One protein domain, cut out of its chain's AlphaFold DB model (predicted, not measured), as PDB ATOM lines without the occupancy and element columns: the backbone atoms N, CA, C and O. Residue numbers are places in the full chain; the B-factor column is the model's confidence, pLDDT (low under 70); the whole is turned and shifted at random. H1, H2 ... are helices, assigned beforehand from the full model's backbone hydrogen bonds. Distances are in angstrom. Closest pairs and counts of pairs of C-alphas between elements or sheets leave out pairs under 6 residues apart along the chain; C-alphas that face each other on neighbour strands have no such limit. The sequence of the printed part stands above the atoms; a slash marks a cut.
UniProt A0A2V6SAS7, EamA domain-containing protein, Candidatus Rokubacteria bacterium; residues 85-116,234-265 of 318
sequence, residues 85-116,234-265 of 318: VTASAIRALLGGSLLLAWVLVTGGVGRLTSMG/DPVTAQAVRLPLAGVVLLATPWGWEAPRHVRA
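AT A GLANCE: This is residues 85 to 116 and 234 to 265 of the 318 residues of the protein "EamA domain-containing protein" of Candidatus Rokubacteria bacterium (UniProt A0A2V6SAS7). What shape do these atoms make? Two long helices, H1 and H3, run side by side in opposite ways as the body of a rod, with the short H2 near one end and the short H4 at the other, where H5 follows as a tail past H4. What is it made of? The 64 printed residues hold five named helices, H1 to H5 in order along the chain, and no named strand, so the class is all helix. How large and how dense is it? It is loose, with a radius of gyration of the C-alphas of 14.5 A, and spans 47 by 20 by 16 A.

HOW THE PARTS SIT: What does the first helix touch? H1, residues 85 to 107, touches H3, residues 235 to 252, most closely at the C-alphas of Ala 89 and Gly 247, 4.4 A apart. They run opposite ways at a shallow tilt of 34 degrees, only just short of steep. With residues 85 to 89 alone, H1 also touches H4, residues 254 to 257; their closest C-alphas are those of Thr 86 and Gly 256, 5.1 A apart. Where are the other two helices? H2, residues 110 to 113, is close to H1 but not clearly touching, the closest C-alphas being those of Val 103 and Arg 111 at 7.8 A. H5, residues 259 to 265, is apart from H3 and meets H4 only through their link. What do the backbone N and O atoms show? Every O i to N i+4 pair is within hydrogen-bond range in H1, against 12 of 14 in H3 and 2 of 3 in H5; H2 and H4 are too short for such a pair.

IN THESE COORDINATES: Where does the printed part begin? H1 begins at C-alpha 85, (282.522, 358.315, 393.328), and measures 31.4 A from first to last C-alpha; H2 measures 5.1 A. What follows the cut? H3 begins at C-alpha 235, (289.570, 335.611, 397.973), and measures 25.3 A, with a kink of 26 degrees near residue 242. Where does the printed part end? H4 measures 5.7 A and H5 10.6 A, ending at C-alpha 265, (285.341, 376.898, 390.133).

THE WHOLE: How far does it reach? The two C-alphas farthest apart are those of Ser 114 and Ala 265, at 48.7 A. How is it linked? Residues 117 to 233 are not printed, and C-alphas 116 and 234 are 13.6 A apart across this cut; the links H1 to H2, H3 to H4 and H4 to H5 are tight. Where is confidence low? The mean pLDDT of the printed part is 82.2, and residues 254 to 265 are under 70.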
ATOM      1  N   VAL A  85     282.189 359.209 394.446       76.62
ATOM      2  CA  VAL A  85     282.522 358.315 393.328       76.62
ATOM      3  C   VAL A  85     284.027 358.321 393.076       76.62
ATOM      4  O   VAL A  85     284.652 357.264 393.063       76.62
ATOM      5  N   THR A  86     284.638 359.504 392.962       79.00
ATOM      6  CA  THR A  86     286.085 359.652 392.737       79.00
ATOM      7  C   THR A  86     286.895 359.062 393.893       79.00
ATOM      8  O   THR A  86     287.859 358.336 393.655       79.00
ATOM      9  N   ALA A  87     286.488 359.304 395.144       78.94
ATOM     10  CA  ALA A  87     287.145 358.715 396.313       78.94
ATOM     11  C   ALA A  87     287.066 357.175 396.300       78.94
ATOM     12  O   ALA A  87     288.051 356.493 396.586       78.94
ATOM     13  N   SER A  88     285.914 356.620 395.906       82.06
ATOM     14  CA  SER A  88     285.724 355.170 395.780       82.06
ATOM     15  C   SER A  88     286.545 354.575 394.637       82.06
ATOM     16  O   SER A  88     287.144 353.517 394.818       82.06
ATOM     17  N   ALA A  89     286.642 355.275 393.504       86.44
ATOM     18  CA  ALA A  89     287.450 354.867 392.361       86.44
ATOM     19  C   ALA A  89     288.946 354.831 392.705       86.44
ATOM     20  O   ALA A  89     289.611 353.831 392.446       86.44
ATOM     21  N   ILE A  90     289.460 355.877 393.363       84.69
ATOM     22  CA  ILE A  90     290.856 355.934 393.825       84.69
ATOM     23  C   ILE A  90     291.138 354.791 394.803       84.69
ATOM     24  O   ILE A  90     292.131 354.083 394.650       84.69
ATOM     25  N   ARG A  91     290.253 354.574 395.784       86.12
ATOM     26  CA  ARG A  91     290.384 353.477 396.753       86.12
ATOM     27  C   ARG A  91     290.403 352.109 396.064       86.12
ATOM     28  O   ARG A  91     291.208 351.260 396.441       86.12
ATOM     29  N   ALA A  92     289.532 351.894 395.077       90.25
ATOM     30  CA  ALA A  92     289.446 350.644 394.326       90.25
ATOM     31  C   ALA A  92     290.684 350.410 393.447       90.25
ATOM     32  O   ALA A  92     291.229 349.311 393.465       90.25
ATOM     33  N   LEU A  93     291.175 351.445 392.756       91.69
ATOM     34  CA  LEU A  93     292.392 351.361 391.946       91.69
ATOM     35  C   LEU A  93     293.627 351.139 392.808       91.69
ATOM     36  O   LEU A  93     294.329 350.164 392.599       91.69
ATOM     37  N   LEU A  94     293.883 351.989 393.804       91.50
ATOM     38  CA  LEU A  94     295.079 351.862 394.640       91.50
ATOM     39  C   LEU A  94     295.073 350.547 395.426       91.50
ATOM     40  O   LEU A  94     296.045 349.797 395.377       91.50
ATOM     41  N   GLY A  95     293.968 350.237 396.111       90.88
ATOM     42  CA  GLY A  95     293.842 348.989 396.865       90.88
ATOM     43  C   GLY A  95     293.894 347.757 395.961       90.88
ATOM     44  O   GLY A  95     294.569 346.781 396.281       90.88
ATOM     45  N   GLY A  96     293.236 347.817 394.804       92.56
ATOM     46  CA  GLY A  96     293.245 346.744 393.817       92.56
ATOM     47  C   GLY A  96     294.615 346.522 393.191       92.56
ATOM     48  O   GLY A  96     295.051 345.380 393.100       92.56
ATOM     49  N   SER A  97     295.320 347.583 392.803       93.25
ATOM     50  CA  SER A  97     296.670 347.499 392.240       93.25
ATOM     51  C   SER A  97     297.675 346.957 393.251       93.25
ATOM     52  O   SER A  97     298.541 346.174 392.870       93.25
ATOM     53  N   LEU A  98     297.545 347.310 394.534       95.06
ATOM     54  CA  LEU A  98     298.369 346.730 395.599       95.06
ATOM     55  C   LEU A  98     298.104 345.230 395.770       95.06
ATOM     56  O   LEU A  98     299.054 344.455 395.860       95.06
ATOM     57  N   LEU A  99     296.836 344.801 395.762       93.38
ATOM     58  CA  LEU A  99     296.500 343.372 395.801       93.38
ATOM     59  C   LEU A  99     296.973 342.634 394.547       93.38
ATOM     60  O   LEU A  99     297.475 341.518 394.648       93.38
ATOM     61  N   LEU A 100     296.855 343.254 393.375       93.88
ATOM     62  CA  LEU A 100     297.349 342.689 392.126       93.88
ATOM     63  C   LEU A 100     298.866 342.511 392.167       93.88
ATOM     64  O   LEU A 100     299.357 341.427 391.870       93.88
ATOM     65  N   ALA A 101     299.601 343.531 392.611       94.50
ATOM     66  CA  ALA A 101     301.041 343.439 392.813       94.50
ATOM     67  C   ALA A 101     301.395 342.330 393.815       94.50
ATOM     68  O   ALA A 101     302.283 341.525 393.544       94.50
ATOM     69  N   TRP A 102     300.664 342.227 394.929       93.94
ATOM     70  CA  TRP A 102     300.857 341.162 395.914       93.94
ATOM     71  C   TRP A 102     300.672 339.762 395.314       93.94
ATOM     72  O   TRP A 102     301.500 338.873 395.527       93.94
ATOM     73  N   VAL A 103     299.619 339.558 394.520       93.25
ATOM     74  CA  VAL A 103     299.354 338.280 393.841       93.25
ATOM     75  C   VAL A 103     300.437 337.965 392.811       93.25
ATOM     76  O   VAL A 103     300.910 336.831 392.760       93.25
ATOM     77  N   LEU A 104     300.884 338.959 392.043       92.69
ATOM     78  CA  LEU A 104     301.956 338.789 391.061       92.69
ATOM     79  C   LEU A 104     303.297 338.437 391.720       92.69
ATOM     80  O   LEU A 104     304.016 337.588 391.199       92.69
ATOM     81  N   VAL A 105     303.617 339.032 392.871       93.62
ATOM     82  CA  VAL A 105     304.859 338.747 393.611       93.62
ATOM     83  C   VAL A 105     304.822 337.372 394.283       93.62
ATOM     84  O   VAL A 105     305.818 336.657 394.265       93.62
ATOM     85  N   THR A 106     303.688 336.981 394.870       89.88
ATOM     86  CA  THR A 106     303.585 335.735 395.659       89.88
ATOM     87  C   THR A 106     303.224 334.501 394.834       89.88
ATOM     88  O   THR A 106     303.644 333.393 395.163       89.88
ATOM     89  N   GLY A 107     302.412 334.666 393.791       83.81
ATOM     90  CA  GLY A 107     301.889 333.580 392.961       83.81
ATOM     91  C   GLY A 107     302.382 333.588 391.517       83.81
ATOM     92  O   GLY A 107     302.137 332.620 390.797       83.81
ATOM     93  N   GLY A 108     303.058 334.657 391.088       87.06
ATOM     94  CA  GLY A 108     303.443 334.861 389.695       87.06
ATOM     95  C   GLY A 108     302.252 335.138 388.773       87.06
ATOM     96  O   GLY A 108     301.083 335.022 389.146       87.06
ATOM     97  N   VAL A 109     302.556 335.456 387.512       86.94
ATOM     98  CA  VAL A 109     301.542 335.646 386.453       86.94
ATOM     99  C   VAL A 109     300.737 334.361 386.219       86.94
ATOM    100  O   VAL A 109     299.542 334.425 385.937       86.94
ATOM    101  N   GLY A 110     301.371 333.201 386.435       84.62
ATOM    102  CA  GLY A 110     300.768 331.878 386.296       84.62
ATOM    103  C   GLY A 110     299.462 331.712 387.073       84.62
ATOM    104  O   GLY A 110     298.537 331.107 386.546       84.62
ATOM    105  N   ARG A 111     299.347 332.305 388.273       85.06
ATOM    106  CA  ARG A 111     298.130 332.234 389.105       85.06
ATOM    107  C   ARG A 111     296.934 332.959 388.480       85.06
ATOM    108  O   ARG A 111     295.795 332.550 388.691       85.06
ATOM    109  N   LEU A 112     297.181 334.027 387.720       85.94
ATOM    110  CA  LEU A 112     296.134 334.761 387.007       85.94
ATOM    111  C   LEU A 112     295.794 334.092 385.676       85.94
ATOM    112  O   LEU A 112     294.625 334.019 385.323       85.94
ATOM    113  N   THR A 113     296.785 333.568 384.952       85.06
ATOM    114  CA  THR A 113     296.555 332.907 383.655       85.06
ATOM    115  C   THR A 113     295.988 331.498 383.793       85.06
ATOM    116  O   THR A 113     295.333 331.015 382.878       85.06
ATOM    117  N   SER A 114     296.217 330.827 384.925       85.56
ATOM    118  CA  SER A 114     295.590 329.537 385.233       85.56
ATOM    119  C   SER A 114     294.127 329.676 385.652       85.56
ATOM    120  O   SER A 114     293.446 328.670 385.847       85.56
ATOM    121  N   MET A 115     293.639 330.906 385.843       86.12
ATOM    122  CA  MET A 115     292.235 331.166 386.116       86.12
ATOM    123  C   MET A 115     291.441 330.863 384.846       86.12
ATOM    124  O   MET A 115     291.540 331.590 383.863       86.12
ATOM    125  N   GLY A 116     290.668 329.775 384.859       89.94
ATOM    126  CA  GLY A 116     289.824 329.414 383.721       89.94
ATOM    127  C   GLY A 116     288.902 330.565 383.303       89.94
ATOM    128  O   GLY A 116     288.458 331.355 384.140       89.94
ATOM    129  N   ASP A 234     291.134 331.630 395.639       88.25
ATOM    130  CA  ASP A 234     291.293 332.307 396.915       88.25
ATOM    131  C   ASP A 234     290.731 333.751 396.848       88.25
ATOM    132  O   ASP A 234     290.818 334.417 395.805       88.25
ATOM    133  N   PRO A 235     290.171 334.277 397.956       88.81
ATOM    134  CA  PRO A 235     289.570 335.611 397.973       88.81
ATOM    135  C   PRO A 235     290.540 336.742 397.606       88.81
ATOM    136  O   PRO A 235     290.108 337.774 397.092       88.81
ATOM    137  N   VAL A 236     291.844 336.575 397.851       91.00
ATOM    138  CA  VAL A 236     292.852 337.603 397.550       91.00
ATOM    139  C   VAL A 236     293.044 337.719 396.039       91.00
ATOM    140  O   VAL A 236     292.954 338.822 395.497       91.00
ATOM    141  N   THR A 237     293.214 336.593 395.347       91.75
ATOM    142  CA  THR A 237     293.325 336.520 393.883       91.75
ATOM    143  C   THR A 237     292.065 337.039 393.198       91.75
ATOM    144  O   THR A 237     292.150 337.806 392.238       91.75
ATOM    145  N   ALA A 238     290.886 336.706 393.720       93.56
ATOM    146  CA  ALA A 238     289.637 337.232 393.183       93.56
ATOM    147  C   ALA A 238     289.546 338.762 393.275       93.56
ATOM    148  O   ALA A 238     289.170 339.437 392.313       93.56
ATOM    149  N   GLN A 239     289.914 339.329 394.426       94.12
ATOM    150  CA  GLN A 239     289.848 340.773 394.652       94.12
ATOM    151  C   GLN A 239     290.955 341.536 393.917       94.12
ATOM    152  O   GLN A 239     290.729 342.680 393.518       94.12
ATOM    153  N   ALA A 240     292.101 340.900 393.661       94.06
ATOM    154  CA  ALA A 240     293.161 341.435 392.809       94.06
ATOM    155  C   ALA A 240     292.700 341.681 391.363       94.06
ATOM    156  O   ALA A 240     293.181 342.615 390.727       94.06
ATOM    157  N   VAL A 241     291.742 340.898 390.856       93.69
ATOM    158  CA  VAL A 241     291.116 341.132 389.541       93.69
ATOM    159  C   VAL A 241     289.949 342.114 389.656       93.69
ATOM    160  O   VAL A 241     289.841 343.065 388.879       93.69
ATOM    161  N   ARG A 242     289.070 341.913 390.645       94.69
ATOM    162  CA  ARG A 242     287.832 342.691 390.782       94.69
ATOM    163  C   ARG A 242     288.087 344.167 391.090       94.69
ATOM    164  O   ARG A 242     287.481 345.027 390.461       94.69
ATOM    165  N   LEU A 243     288.950 344.494 392.053       93.50
ATOM    166  CA  LEU A 243     289.082 345.873 392.544       93.50
ATOM    167  C   LEU A 243     289.686 346.855 391.523       93.50
ATOM    168  O   LEU A 243     289.133 347.950 391.391       93.50
ATOM    169  N   PRO A 244     290.741 346.512 390.755       93.50
ATOM    170  CA  PRO A 244     291.196 347.381 389.671       93.50
ATOM    171  C   PRO A 244     290.097 347.626 388.636       93.50
ATOM    172  O   PRO A 244     289.863 348.768 388.244       93.50
ATOM    173  N   LEU A 245     289.369 346.570 388.251       92.81
ATOM    174  CA  LEU A 245     288.269 346.675 387.297       92.81
ATOM    175  C   LEU A 245     287.139 347.568 387.829       92.81
ATOM    176  O   LEU A 245     286.653 348.426 387.097       92.81
ATOM    177  N   ALA A 246     286.778 347.444 389.109       92.31
ATOM    178  CA  ALA A 246     285.837 348.351 389.769       92.31
ATOM    179  C   ALA A 246     286.275 349.813 389.645       92.31
ATOM    180  O   ALA A 246     285.472 350.682 389.317       92.31
ATOM    181  N   GLY A 247     287.558 350.080 389.885       90.25
ATOM    182  CA  GLY A 247     288.135 351.411 389.762       90.25
ATOM    183  C   GLY A 247     288.034 351.978 388.345       90.25
ATOM    184  O   GLY A 247     287.604 353.118 388.175       90.25
ATOM    185  N   VAL A 248     288.358 351.171 387.331       90.06
ATOM    186  CA  VAL A 248     288.221 351.546 385.912       90.06
ATOM    187  C   VAL A 248     286.762 351.834 385.559       90.06
ATOM    188  O   VAL A 248     286.472 352.871 384.966       90.06
ATOM    189  N   VAL A 249     285.837 350.963 385.972       89.38
ATOM    190  CA  VAL A 249     284.395 351.132 385.735       89.38
ATOM    191  C   VAL A 249     283.884 352.415 386.391       89.38
ATOM    192  O   VAL A 249     283.216 353.205 385.730       89.38
ATOM    193  N   LEU A 250     284.242 352.680 387.652       85.44
ATOM    194  CA  LEU A 250     283.843 353.911 388.345       85.44
ATOM    195  C   LEU A 250     284.390 355.164 387.659       85.44
ATOM    196  O   LEU A 250     283.661 356.145 387.531       85.44
ATOM    197  N   LEU A 251     285.641 355.147 387.191       84.62
ATOM    198  CA  LEU A 251     286.202 356.274 386.442       84.62
ATOM    199  C   LEU A 251     285.554 356.462 385.070       84.62
ATOM    200  O   LEU A 251     285.512 357.591 384.594       84.62
ATOM    201  N   ALA A 252     285.065 355.394 384.440       83.75
ATOM    202  CA  ALA A 252     284.352 355.477 383.170       83.75
ATOM    203  C   ALA A 252     282.927 356.038 383.328       83.75
ATOM    204  O   ALA A 252     282.353 356.532 382.357       83.75
ATOM    205  N   THR A 253     282.343 355.988 384.533       78.31
ATOM    206  CA  THR A 253     281.025 356.594 384.766       78.31
ATOM    207  C   THR A 253     281.098 358.130 384.728       78.31
ATOM    208  O   THR A 253     282.020 358.713 385.306       78.31
ATOM    209  N   PRO A 254     280.109 358.822 384.121       68.44
ATOM    210  CA  PRO A 254     280.111 360.286 383.988       68.44
ATOM    211  C   PRO A 254     280.294 361.031 385.318       68.44
ATOM    212  O   PRO A 254     280.944 362.074 385.376       68.44
ATOM    213  N   TRP A 255     279.775 360.460 386.406       64.00
ATOM    214  CA  TRP A 255     279.827 361.034 387.752       64.00
ATOM    215  C   TRP A 255     281.230 361.012 388.369       64.00
ATOM    216  O   TRP A 255     281.531 361.825 389.246       64.00
ATOM    217  N   GLY A 256     282.123 360.140 387.891       59.09
ATOM    218  CA  GLY A 256     283.529 360.126 388.297       59.09
ATOM    219  C   GLY A 256     284.293 361.382 387.860       59.09
ATOM    220  O   GLY A 256     285.270 361.765 388.511       59.09
ATOM    221  N   TRP A 257     283.827 362.052 386.797       56.94
ATOM    222  CA  TRP A 257     284.468 363.221 386.178       56.94
ATOM    223  C   TRP A 257     283.805 364.558 386.515       56.94
ATOM    224  O   TRP A 257     284.236 365.600 386.017       56.94
ATOM    225  N   GLU A 258     282.786 364.581 387.374       53.25
ATOM    226  CA  GLU A 258     282.169 365.836 387.826       53.25
ATOM    227  C   GLU A 258     283.015 366.540 388.911       53.25
ATOM    228  O   GLU A 258     283.002 367.769 389.026       53.25
ATOM    229  N   ALA A 259     283.865 365.799 389.635       49.19
ATOM    230  CA  ALA A 259     284.725 366.317 390.710       49.19
ATOM    231  C   ALA A 259     285.733 367.424 390.301       49.19
ATOM    232  O   ALA A 259     285.874 368.397 391.048       49.19
ATOM    233  N   PRO A 260     286.408 367.389 389.130       47.66
ATOM    234  CA  PRO A 260     287.371 368.429 388.764       47.66
ATOM    235  C   PRO A 260     286.733 369.797 388.474       47.66
ATOM    236  O   PRO A 260     287.444 370.803 388.451       47.66
ATOM    237  N   ARG A 261     285.412 369.874 388.241       45.94
ATOM    238  CA  ARG A 261     284.743 371.138 387.878       45.94
ATOM    239  C   ARG A 261     284.490 372.038 389.089       45.94
ATOM    240  O   ARG A 261     284.617 373.256 388.981       45.94
ATOM    241  N   HIS A 262     284.207 371.457 390.254       46.09
ATOM    242  CA  HIS A 262     283.919 372.224 391.470       46.09
ATOM    243  C   HIS A 262     285.182 372.799 392.122       46.09
ATOM    244  O   HIS A 262     285.140 373.917 392.637       46.09
ATOM    245  N   VAL A 263     286.312 372.088 392.033       48.66
ATOM    246  CA  VAL A 263     287.613 372.572 392.526       48.66
ATOM    247  C   VAL A 263     288.132 373.720 391.656       48.66
ATOM    248  O   VAL A 263     288.488 374.761 392.198       48.66
ATOM    249  N   ARG A 264     288.055 373.614 390.318       44.84
ATOM    250  CA  ARG A 264     288.431 374.724 389.415       44.84
ATOM    251  C   ARG A 264     287.548 375.964 389.601       44.84
ATOM    252  O   ARG A 264     288.048 377.084 389.556       44.84
ATOM    253  N   ALA A 265     286.252 375.783 389.861       48.00
ATOM    254  CA  ALA A 265     285.341 376.898 390.133       48.00
ATOM    255  C   ALA A 265     285.557 377.536 391.522       48.00
ATOM    256  O   ALA A 265     285.317 378.731 391.695       48.00
TER     257      ALA A 265